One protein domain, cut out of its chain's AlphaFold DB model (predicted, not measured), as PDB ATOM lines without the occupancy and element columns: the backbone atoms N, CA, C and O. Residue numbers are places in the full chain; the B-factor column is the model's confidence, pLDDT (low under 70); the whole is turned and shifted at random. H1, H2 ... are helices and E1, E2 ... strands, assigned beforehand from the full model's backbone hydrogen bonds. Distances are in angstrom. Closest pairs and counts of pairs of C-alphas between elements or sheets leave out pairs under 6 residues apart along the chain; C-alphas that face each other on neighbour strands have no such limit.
ATOM      1  N   ASN A 134     -32.329  -1.259   7.927       97.69
ATOM      2  CA  ASN A 134     -32.682  -2.675   8.098       97.69
ATOM      3  C   ASN A 134     -31.621  -3.629   7.522       97.69
ATOM      4  O   ASN A 134     -31.357  -4.685   8.096       97.69
ATOM      5  N   GLN A 135     -30.984  -3.254   6.406       98.25
ATOM      6  CA  GLN A 135     -29.931  -4.063   5.792       98.25
ATOM      7  C   GLN A 135     -28.664  -4.097   6.656       98.25
ATOM      8  O   GLN A 135     -28.047  -5.151   6.799       98.25
ATOM      9  N   GLU A 136     -28.285  -2.976   7.271       98.50
ATOM     10  CA  GLU A 136     -27.161  -2.932   8.211       98.50
ATOM     11  C   GLU A 136     -27.462  -3.736   9.477       98.50
ATOM     12  O   GLU A 136     -26.606  -4.497   9.926       98.50
ATOM     13  N   ILE A 137     -28.686  -3.653  10.014       98.44
ATOM     14  CA  ILE A 137     -29.105  -4.471  11.163       98.44
ATOM     15  C   ILE A 137     -29.035  -5.957  10.804       98.44
ATOM     16  O   ILE A 137     -28.468  -6.746  11.563       98.44
ATOM     17  N   LYS A 138     -29.497  -6.337   9.608       98.38
ATOM     18  CA  LYS A 138     -29.358  -7.702   9.088       98.38
ATOM     19  C   LYS A 138     -27.905  -8.158   9.019       98.38
ATOM     20  O   LYS A 138     -27.594  -9.279   9.428       98.38
ATOM     21  N   VAL A 139     -26.992  -7.308   8.554       98.31
ATOM     22  CA  VAL A 139     -25.554  -7.618   8.540       98.31
ATOM     23  C   VAL A 139     -25.007  -7.779   9.963       98.31
ATOM     24  O   VAL A 139     -24.262  -8.730  10.221       98.31
ATOM     25  N   LEU A 140     -25.392  -6.910  10.902       98.25
ATOM     26  CA  LEU A 140     -24.968  -6.974  12.304       98.25
ATOM     27  C   LEU A 140     -25.443  -8.261  12.990       98.25
ATOM     28  O   LEU A 140     -24.643  -8.928  13.649       98.25
ATOM     29  N   VAL A 141     -26.710  -8.635  12.801       98.12
ATOM     30  CA  VAL A 141     -27.299  -9.866  13.349       98.12
ATOM     31  C   VAL A 141     -26.597 -11.096  12.775       98.12
ATOM     32  O   VAL A 141     -26.090 -11.921  13.535       98.12
ATOM     33  N   ASN A 142     -26.444 -11.181  11.451       97.62
ATOM     34  CA  ASN A 142     -25.742 -12.298  10.811       97.62
ATOM     35  C   ASN A 142     -24.274 -12.406  11.250       97.62
ATOM     36  O   ASN A 142     -23.752 -13.506  11.439       97.62
ATOM     37  N   THR A 143     -23.596 -11.274  11.443       97.94
ATOM     38  CA  THR A 143     -22.223 -11.250  11.966       97.94
ATOM     39  C   THR A 143     -22.171 -11.786  13.394       97.94
ATOM     40  O   THR A 143     -21.282 -12.575  13.725       97.94
ATOM     41  N   ALA A 144     -23.144 -11.423  14.229       97.88
ATOM     42  CA  ALA A 144     -23.221 -11.912  15.595       97.88
ATOM     43  C   ALA A 144     -23.471 -13.424  15.657       97.88
ATOM     44  O   ALA A 144     -22.750 -14.116  16.375       97.88
ATOM     45  N   VAL A 145     -24.377 -13.967  14.838       97.00
ATOM     46  CA  VAL A 145     -24.592 -15.425  14.747       97.00
ATOM     47  C   VAL A 145     -23.329 -16.161  14.290       97.00
ATOM     48  O   VAL A 145     -22.930 -17.159  14.893       97.00
ATOM     49  N   LYS A 146     -22.618 -15.639  13.282       97.25
ATOM     50  CA  LYS A 146     -21.337 -16.218  12.829       97.25
ATOM     51  C   LYS A 146     -20.254 -16.191  13.908       97.25
ATOM     52  O   LYS A 146     -19.384 -17.057  13.926       97.25
ATOM     53  N   SER A 147     -20.306 -15.220  14.816       97.94
ATOM     54  CA  SER A 147     -19.357 -15.097  15.927       97.94
ATOM     55  C   SER A 147     -19.655 -16.010  17.125       97.94
ATOM     56  O   SER A 147     -18.906 -15.965  18.103       97.94
ATOM     57  N   LEU A 148     -20.721 -16.820  17.059       97.81
ATOM     58  CA  LEU A 148     -21.136 -17.731  18.124       97.81
ATOM     59  C   LEU A 148     -19.995 -18.665  18.548       97.81
ATOM     60  O   LEU A 148     -19.488 -19.459  17.751       97.81
ATOM     61  N   LYS A 149     -19.638 -18.586  19.832       97.00
ATOM     62  CA  LYS A 149     -18.645 -19.425  20.507       97.00
ATOM     63  C   LYS A 149     -19.257 -20.057  21.748       97.00
ATOM     64  O   LYS A 149     -19.551 -19.355  22.719       97.00
ATOM     65  N   ILE A 150     -19.403 -21.376  21.711       96.62
ATOM     66  CA  ILE A 150     -19.855 -22.191  22.842       96.62
ATOM     67  C   ILE A 150     -18.767 -22.169  23.918       96.62
ATOM     68  O   ILE A 150     -17.587 -22.334  23.602       96.62
ATOM     69  N   LYS A 151     -19.150 -21.925  25.173       94.31
ATOM     70  CA  LYS A 151     -18.242 -22.035  26.323       94.31
ATOM     71  C   LYS A 151     -18.373 -23.386  27.005       94.31
ATOM     72  O   LYS A 151     -17.364 -24.002  27.323       94.31
ATOM     73  N   ASN A 152     -19.606 -23.792  27.268       92.06
ATOM     74  CA  ASN A 152     -19.968 -25.045  27.909       92.06
ATOM     75  C   ASN A 152     -21.388 -25.421  27.452       92.06
ATOM     76  O   ASN A 152     -21.885 -24.862  26.473       92.06
ATOM     77  N   GLU A 153     -22.004 -26.390  28.119       88.38
ATOM     78  CA  GLU A 153     -23.342 -26.861  27.771       88.38
ATOM     79  C   GLU A 153     -24.393 -25.745  27.848       88.38
ATOM     80  O   GLU A 153     -25.194 -25.628  26.926       88.38
ATOM     81  N   ASP A 154     -24.337 -24.874  28.856       88.75
ATOM     82  CA  ASP A 154     -25.407 -23.911  29.174       88.75
ATOM     83  C   ASP A 154     -25.080 -22.465  28.763       88.75
ATOM     84  O   ASP A 154     -25.956 -21.602  28.699       88.75
ATOM     85  N   GLU A 155     -23.818 -22.191  28.422       92.69
ATOM     86  CA  GLU A 155     -23.329 -20.868  28.049       92.69
ATOM     87  C   GLU A 155     -22.683 -20.828  26.661       92.69
ATOM     88  O   GLU A 155     -21.771 -21.593  26.316       92.69
ATOM     89  N   ALA A 156     -23.018 -19.778  25.918       95.62
ATOM     90  CA  ALA A 156     -22.282 -19.359  24.733       95.62
ATOM     91  C   ALA A 156     -22.040 -17.849  24.735       95.62
ATOM     92  O   ALA A 156     -22.498 -17.111  25.606       95.62
ATOM     93  N   ASN A 157     -21.267 -17.362  23.768       96.62
ATOM     94  CA  ASN A 157     -21.145 -15.931  23.526       96.62
ATOM     95  C   ASN A 157     -21.245 -15.622  22.044       96.62
ATOM     96  O   ASN A 157     -20.770 -16.390  21.210       96.62
ATOM     97  N   ILE A 158     -21.747 -14.433  21.757       97.62
ATOM     98  CA  ILE A 158     -21.666 -13.780  20.453       97.62
ATOM     99  C   ILE A 158     -20.963 -12.433  20.615       97.62
ATOM    100  O   ILE A 158     -20.844 -11.899  21.717       97.62
ATOM    101  N   THR A 159     -20.529 -11.856  19.507       97.88
ATOM    102  CA  THR A 159     -20.119 -10.461  19.406       97.88
ATOM    103  C   THR A 159     -21.193  -9.705  18.639       97.88
ATOM    104  O   THR A 159     -21.368  -9.920  17.444       97.88
ATOM    105  N   PHE A 160     -21.886  -8.785  19.303       97.75
ATOM    106  CA  PHE A 160     -22.877  -7.914  18.676       97.75
ATOM    107  C   PHE A 160     -22.503  -6.457  18.949       97.75
ATOM    108  O   PHE A 160     -22.188  -6.093  20.084       97.75
ATOM    109  N   LEU A 161     -22.458  -5.634  17.894       96.69
ATOM    110  CA  LEU A 161     -22.005  -4.235  17.965       96.69
ATOM    111  C   LEU A 161     -20.635  -4.063  18.656       96.69
ATOM    112  O   LEU A 161     -20.422  -3.148  19.451       96.69
ATOM    113  N   GLY A 162     -19.707  -4.986  18.390       94.31
ATOM    114  CA  GLY A 162     -18.360  -4.976  18.971       94.31
ATOM    115  C   GLY A 162     -18.290  -5.341  20.458       94.31
ATOM    116  O   GLY A 162     -17.194  -5.365  21.014       94.31
ATOM    117  N   LYS A 163     -19.416  -5.658  21.111       96.12
ATOM    118  CA  LYS A 163     -19.439  -6.145  22.496       96.12
ATOM    119  C   LYS A 163     -19.671  -7.649  22.531       96.12
ATOM    120  O   LYS A 163     -20.495  -8.179  21.790       96.12
ATOM    121  N   LYS A 164     -18.957  -8.329  23.427       96.38
ATOM    122  CA  LYS A 164     -19.201  -9.737  23.740       96.38
ATOM    123  C   LYS A 164     -20.464  -9.840  24.595       96.38
ATOM    124  O   LYS A 164     -20.514  -9.242  25.666       96.38
ATOM    125  N   ILE A 165     -21.450 -10.587  24.119       95.38
ATOM    126  CA  ILE A 165     -22.728 -10.826  24.788       95.38
ATOM    127  C   ILE A 165     -22.800 -12.300  25.164       95.38
ATOM    128  O   ILE A 165     -22.520 -13.164  24.330       95.38
ATOM    129  N   MET A 166     -23.134 -12.567  26.423       93.56
ATOM    130  CA  MET A 166     -23.337 -13.920  26.932       93.56
ATOM    131  C   MET A 166     -24.747 -14.389  26.585       93.56
ATOM    132  O   MET A 166     -25.693 -13.609  26.668       93.56
ATOM    133  N   LEU A 167     -24.857 -15.650  26.186       92.38
ATOM    134  CA  LEU A 167     -26.112 -16.325  25.896       92.38
ATOM    135  C   LEU A 167     -26.317 -17.435  26.914       92.38
ATOM    136  O   LEU A 167     -25.376 -18.180  27.197       92.38
ATOM    137  N   PHE A 168     -27.557 -17.563  27.360       90.25
ATOM    138  CA  PHE A 168     -28.052 -18.704  28.111       90.25
ATOM    139  C   PHE A 168     -29.172 -19.371  27.314       90.25
ATOM    140  O   PHE A 168     -29.820 -18.737  26.473       90.25
ATOM    141  N   ASP A 169     -29.412 -20.645  27.575       86.88
ATOM    142  CA  ASP A 169     -30.454 -21.426  26.913       86.88
ATOM    143  C   ASP A 169     -31.821 -21.354  27.618       86.88
ATOM    144  O   ASP A 169     -32.805 -21.838  27.064       86.88
ATOM    145  N   TYR A 170     -31.927 -20.663  28.764       81.06
ATOM    146  CA  TYR A 170     -33.165 -20.520  29.548       81.06
ATOM    147  C   TYR A 170     -34.397 -20.145  28.714       81.06
ATOM    148  O   TYR A 170     -35.489 -20.667  28.944       81.06
ATOM    149  N   GLN A 171     -34.237 -19.266  27.718       77.44
ATOM    150  CA  GLN A 171     -35.343 -18.826  26.861       77.44
ATOM    151  C   GLN A 171     -35.945 -19.949  25.998       77.44
ATOM    152  O   GLN A 171     -37.102 -19.853  25.581       77.44
ATOM    153  N   LEU A 172     -35.204 -21.032  25.752       83.25
ATOM    154  CA  LEU A 172     -35.722 -22.202  25.046       83.25
ATOM    155  C   LEU A 172     -36.719 -23.000  25.885       83.25
ATOM    156  O   LEU A 172     -37.634 -23.601  25.316       83.25
ATOM    157  N   TYR A 173     -36.573 -22.969  27.212       81.94
ATOM    158  CA  TYR A 173     -37.327 -23.809  28.145       81.94
ATOM    159  C   TYR A 173     -38.537 -23.111  28.769       81.94
ATOM    160  O   TYR A 173     -39.078 -23.572  29.774       81.94
ATOM    161  N   ASN A 174     -38.993 -21.999  28.188       76.81
ATOM    162  CA  ASN A 174     -40.251 -21.391  28.602       76.81
ATOM    163  C   ASN A 174     -41.396 -22.409  28.399       76.81
ATOM    164  O   ASN A 174     -41.609 -22.834  27.265       76.81
ATOM    165  N   PRO A 175     -42.181 -22.768  29.436       73.56
ATOM    166  CA  PRO A 175     -43.276 -23.736  29.307       73.56
ATOM    167  C   PRO A 175     -44.364 -23.339  28.300       73.56
ATOM    168  O   PRO A 175     -45.156 -24.174  27.877       73.56
ATOM    169  N   ARG A 176     -44.425 -22.057  27.922       75.06
ATOM    170  CA  ARG A 176     -45.330 -21.535  26.888       75.06
ATOM    171  C   ARG A 176     -44.731 -21.588  25.478       75.06
ATOM    172  O   ARG A 176     -45.393 -21.161  24.537       75.06
ATOM    173  N   ASN A 177     -43.494 -22.062  25.320       76.94
ATOM    174  CA  ASN A 177     -42.853 -22.219  24.022       76.94
ATOM    175  C   ASN A 177     -43.462 -23.431  23.291       76.94
ATOM    176  O   ASN A 177     -43.302 -24.557  23.766       76.94
ATOM    177  N   PRO A 178     -44.123 -23.248  22.132       79.06
ATOM    178  CA  PRO A 178     -44.712 -24.362  21.385       79.06
ATOM    179  C   PRO A 178     -43.664 -25.377  20.899       79.06
ATOM    180  O   PRO A 178     -44.006 -26.528  20.646       79.06
ATOM    181  N   ASN A 179     -42.392 -24.976  20.821       83.12
ATOM    182  CA  ASN A 179     -41.278 -25.816  20.387       83.12
ATOM    183  C   ASN A 179     -40.494 -26.438  21.555       83.12
ATOM    184  O   ASN A 179     -39.400 -26.950  21.337       83.12
ATOM    185  N   LEU A 180     -41.021 -26.407  22.788       85.00
ATOM    186  CA  LEU A 180     -40.312 -26.882  23.984       85.00
ATOM    187  C   LEU A 180     -39.742 -28.300  23.817       85.00
ATOM    188  O   LEU A 180     -38.557 -28.502  24.057       85.00
ATOM    189  N   ASN A 181     -40.554 -29.257  23.357       85.25
ATOM    190  CA  ASN A 181     -40.113 -30.647  23.183       85.25
ATOM    191  C   ASN A 181     -38.972 -30.776  22.167       85.25
ATOM    192  O   ASN A 181     -38.054 -31.550  22.386       85.25
ATOM    193  N   ALA A 182     -39.009 -30.003  21.078       86.31
ATOM    194  CA  ALA A 182     -37.933 -30.009  20.090       86.31
ATOM    195  C   ALA A 182     -36.661 -29.354  20.647       86.31
ATOM    196  O   ALA A 182     -35.561 -29.830  20.393       86.31
ATOM    197  N   ASN A 183     -36.809 -28.290  21.443       87.62
ATOM    198  CA  ASN A 183     -35.685 -27.591  22.060       87.62
ATOM    199  C   ASN A 183     -34.934 -28.448  23.089       87.62
ATOM    200  O   ASN A 183     -33.730 -28.267  23.240       87.62
ATOM    201  N   LEU A 184     -35.628 -29.351  23.793       85.94
ATOM    202  CA  LEU A 184     -35.023 -30.251  24.785       85.94
ATOM    203  C   LEU A 184     -34.037 -31.253  24.163       85.94
ATOM    204  O   LEU A 184     -33.132 -31.709  24.851       85.94
ATOM    205  N   GLU A 185     -34.186 -31.557  22.875       89.94
ATOM    206  CA  GLU A 185     -33.298 -32.467  22.141       89.94
ATOM    207  C   GLU A 185     -32.071 -31.748  21.547       89.94
ATOM    208  O   GLU A 185     -31.154 -32.389  21.029       89.94
ATOM    209  N   LEU A 186     -32.035 -30.409  21.591       91.00
ATOM    210  CA  LEU A 186     -30.939 -29.631  21.016       91.00
ATOM    211  C   LEU A 186     -29.700 -29.681  21.905       91.00
ATOM    212  O   LEU A 186     -29.763 -29.532  23.123       91.00
ATOM    213  N   SER A 187     -28.530 -29.764  21.274       90.75
ATOM    214  CA  SER A 187     -27.248 -29.737  21.976       90.75
ATOM    215  C   SER A 187     -26.220 -28.861  21.260       90.75
ATOM    216  O   SER A 187     -26.372 -28.489  20.093       90.75
ATOM    217  N   GLY A 188     -25.168 -28.482  21.990       90.75
ATOM    218  CA  GLY A 188     -24.028 -27.753  21.440       90.75
ATOM    219  C   GLY A 188     -24.431 -26.507  20.645       90.75
ATOM    220  O   GLY A 188     -25.066 -25.594  21.167       90.75
ATOM    221  N   ARG A 189     -24.016 -26.442  19.375       92.94
ATOM    222  CA  ARG A 189     -24.206 -25.257  18.525       92.94
ATOM    223  C   ARG A 189     -25.669 -25.024  18.162       92.94
ATOM    224  O   ARG A 189     -26.118 -23.882  18.224       92.94
ATOM    225  N   GLU A 190     -26.385 -26.091  17.828       93.00
ATOM    226  CA  GLU A 190     -27.777 -26.037  17.370       93.00
ATOM    227  C   GLU A 190     -28.684 -25.427  18.445       93.00
ATOM    228  O   GLU A 190     -29.527 -24.582  18.146       93.00
ATOM    229  N   LYS A 191     -28.423 -25.751  19.719       93.69
ATOM    230  CA  LYS A 191     -29.110 -25.150  20.870       93.69
ATOM    231  C   LYS A 191     -28.994 -23.624  20.879       93.69
ATOM    232  O   LYS A 191     -29.994 -22.912  20.959       93.69
ATOM    233  N   PHE A 192     -27.782 -23.088  20.745       95.00
ATOM    234  CA  PHE A 192     -27.584 -21.635  20.770       95.00
ATOM    235  C   PHE A 192     -27.996 -20.938  19.466       95.00
ATOM    236  O   PHE A 192     -28.334 -19.755  19.481       95.00
ATOM    237  N   GLU A 193     -28.030 -21.646  18.338       93.88
ATOM    238  CA  GLU A 193     -28.637 -21.132  17.106       93.88
ATOM    239  C   GLU A 193     -30.164 -21.031  17.234       93.88
ATOM    240  O   GLU A 193     -30.744 -20.039  16.783       93.88
ATOM    241  N   ALA A 194     -30.816 -21.962  17.940       92.62
ATOM    242  CA  ALA A 194     -32.235 -21.860  18.278       92.62
ATOM    243  C   ALA A 194     -32.523 -20.707  19.254       92.62
ATOM    244  O   ALA A 194     -33.486 -19.969  19.061       92.62
ATOM    245  N   VAL A 195     -31.662 -20.487  20.257       92.62
ATOM    246  CA  VAL A 195     -31.692 -19.307  21.153       92.62
ATOM    247  C   VAL A 195     -31.732 -18.017  20.328       92.62
ATOM    248  O   VAL A 195     -32.553 -17.140  20.577       92.62
ATOM    249  N   LEU A 196     -30.869 -17.902  19.318       94.44
ATOM    250  CA  LEU A 196     -30.788 -16.717  18.461       94.44
ATOM    251  C   LEU A 196     -31.994 -16.602  17.518       94.44
ATOM    252  O   LEU A 196     -32.525 -15.508  17.339       94.44
ATOM    253  N   SER A 197     -32.455 -17.720  16.963       92.00
ATOM    254  CA  SER A 197     -33.577 -17.765  16.016       92.00
ATOM    255  C   SER A 197     -34.938 -17.538  16.679       92.00
ATOM    256  O   SER A 197     -35.848 -17.038  16.030       92.00
ATOM    257  N   ASN A 198     -35.075 -17.848  17.970       90.00
ATOM    258  CA  ASN A 198     -36.289 -17.595  18.756       90.00
ATOM    259  C   ASN A 198     -36.291 -16.211  19.426       90.00
ATOM    260  O   ASN A 198     -37.299 -15.801  19.999       90.00
ATOM    261  N   HIS A 199     -35.174 -15.484  19.383       92.44
ATOM    262  CA  HIS A 199     -35.051 -14.200  20.057       92.44
ATOM    263  C   HIS A 199     -35.828 -13.095  19.318       92.44
ATOM    264  O   HIS A 199     -35.671 -12.919  18.106       92.44
ATOM    265  N   THR A 200     -36.620 -12.297  20.045       91.19
ATOM    266  CA  THR A 200     -37.565 -11.300  19.490       91.19
ATOM    267  C   THR A 200     -36.926 -10.310  18.518       91.19
ATOM    268  O   THR A 200     -37.551  -9.916  17.537       91.19
ATOM    269  N   LEU A 201     -35.677  -9.912  18.771       94.75
ATOM    270  CA  LEU A 201     -34.952  -8.993  17.893       94.75
ATOM    271  C   LEU A 201     -34.233  -9.729  16.762       94.75
ATOM    272  O   LEU A 201     -34.275  -9.278  15.628       94.75
ATOM    273  N   PHE A 202     -33.563 -10.848  17.047       96.12
ATOM    274  CA  PHE A 202     -32.690 -11.502  16.062       96.12
ATOM    275  C   PHE A 202     -33.504 -12.226  14.986       96.12
ATOM    276  O   PHE A 202     -33.171 -12.117  13.810       96.12
ATOM    277  N   SER A 203     -34.601 -12.878  15.375       94.31
ATOM    278  CA  SER A 203     -35.519 -13.595  14.476       94.31
ATOM    279  C   SER A 203     -36.052 -12.750  13.315       94.31
ATOM    280  O   SER A 203     -36.313 -13.275  12.241       94.31
ATOM    281  N   LYS A 204     -36.169 -11.428  13.493       95.75
ATOM    282  CA  LYS A 204     -36.636 -10.494  12.456       95.75
ATOM    283  C   LYS A 204     -35.629 -10.278  11.322       95.75
ATOM    284  O   LYS A 204     -36.006  -9.795  10.256       95.75
ATOM    285  N   TYR A 205     -34.352 -10.577  11.561       95.50
ATOM    286  CA  TYR A 205     -33.247 -10.231  10.661       95.50
ATOM    287  C   TYR A 205     -32.408 -11.435  10.207       95.50
ATOM    288  O   TYR A 205     -31.480 -11.249   9.411       95.50
ATOM    289  N   LEU A 206     -32.711 -12.638  10.696       91.50
ATOM    290  CA  LEU A 206     -32.149 -13.898  10.204       91.50
ATOM    291  C   LEU A 206     -32.931 -14.346   8.966       91.50
ATOM    292  O   LEU A 206     -32.295 -14.418   7.886       91.50
TER     293      LEU A 206
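What this domain is: This is residues 134 to 206 of the 206 residues of an uncharacterized protein of Flavobacterium sp. 38-13 (UniProt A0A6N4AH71). A narrow hairpin of two strands, E1 and E2, has the helix H1 packed mainly on E1, while H4, near the middle of the domain, meets both strands; the short helices H2 and H3 sit beyond the end of E2, and H1 and H3 mark the two far ends of the domain. H1 and H4 run opposite ways and are only loosely together. The printed part has 73 residues, with four named helices and two named strands in the order H1, E1, E2, H2, H3, H4. The sheet has the order E1 - E2 and is antiparallel, and the class is mixed, helices and strands. The whole is compact, with a radius of gyration of the C-alphas of 12.2 A, and spans 34 by 25 by 14 A.

How they stand to each other: Start with H1, residues 134 to 146, and look to E1, residues 155 to 160: their closest C-alphas, those of Ala 144 and Phe 160, are 5.1 A apart. Before E1, residues 149 to 150 pair antiparallel with residues 156 to 157 of E1. E1 and E2, residues 163 to 168, form a hairpin, antiparallel with 148 degrees between their directions; find N 158 and O 165 at 3.0 A and N 165 and O 158 at 2.8 A, within hydrogen-bond range. H2, residues 170 to 173, touches H3, residues 180 to 184, closest at the C-alphas of Tyr 173 and Leu 180, 6.0 A apart. H4, residues 188 to 197, and H2 only just touch, with 3 pairs of C-alphas within 8 A, the closest Leu 172 and Val 195 at 6.3 A. The closest C-alphas of E2 and H4 are those of Leu 167 and Phe 192, 7.5 A apart. H1 and H4 are close but not clearly touching, at a shallow tilt of 15 degrees, opposite ways; their closest C-alphas, Val 145 and Leu 196, are 7.3 A apart. H1 and E2 are apart. In H1 and H3 every O i to N i+4 pair is within hydrogen-bond range, in H4 5 of 6 are, and H2 is too short for such a pair, with 1 of 1 O i to N i+3 pair within range.

Where its parts are: Find C-alpha 134 at (-32.682, -2.675, 8.098); from there H1 runs 18.3 A to C-alpha 146. E1 spans 16.0 A and E2 16.2 A, ending at C-alpha 168 at (-28.052, -18.704, 28.111). H2 measures 5.5 A and H3 6.3 A. H4 runs 14.8 A to C-alpha 197 at (-33.577, -17.765, 16.016).

The domain as a whole: The farthest two C-alphas, Glu 136 and Asn 181, are 34.1 A apart. The printed part has no cut, and no link is long. Its mean pLDDT is 91.9, and no printed residue is under 70.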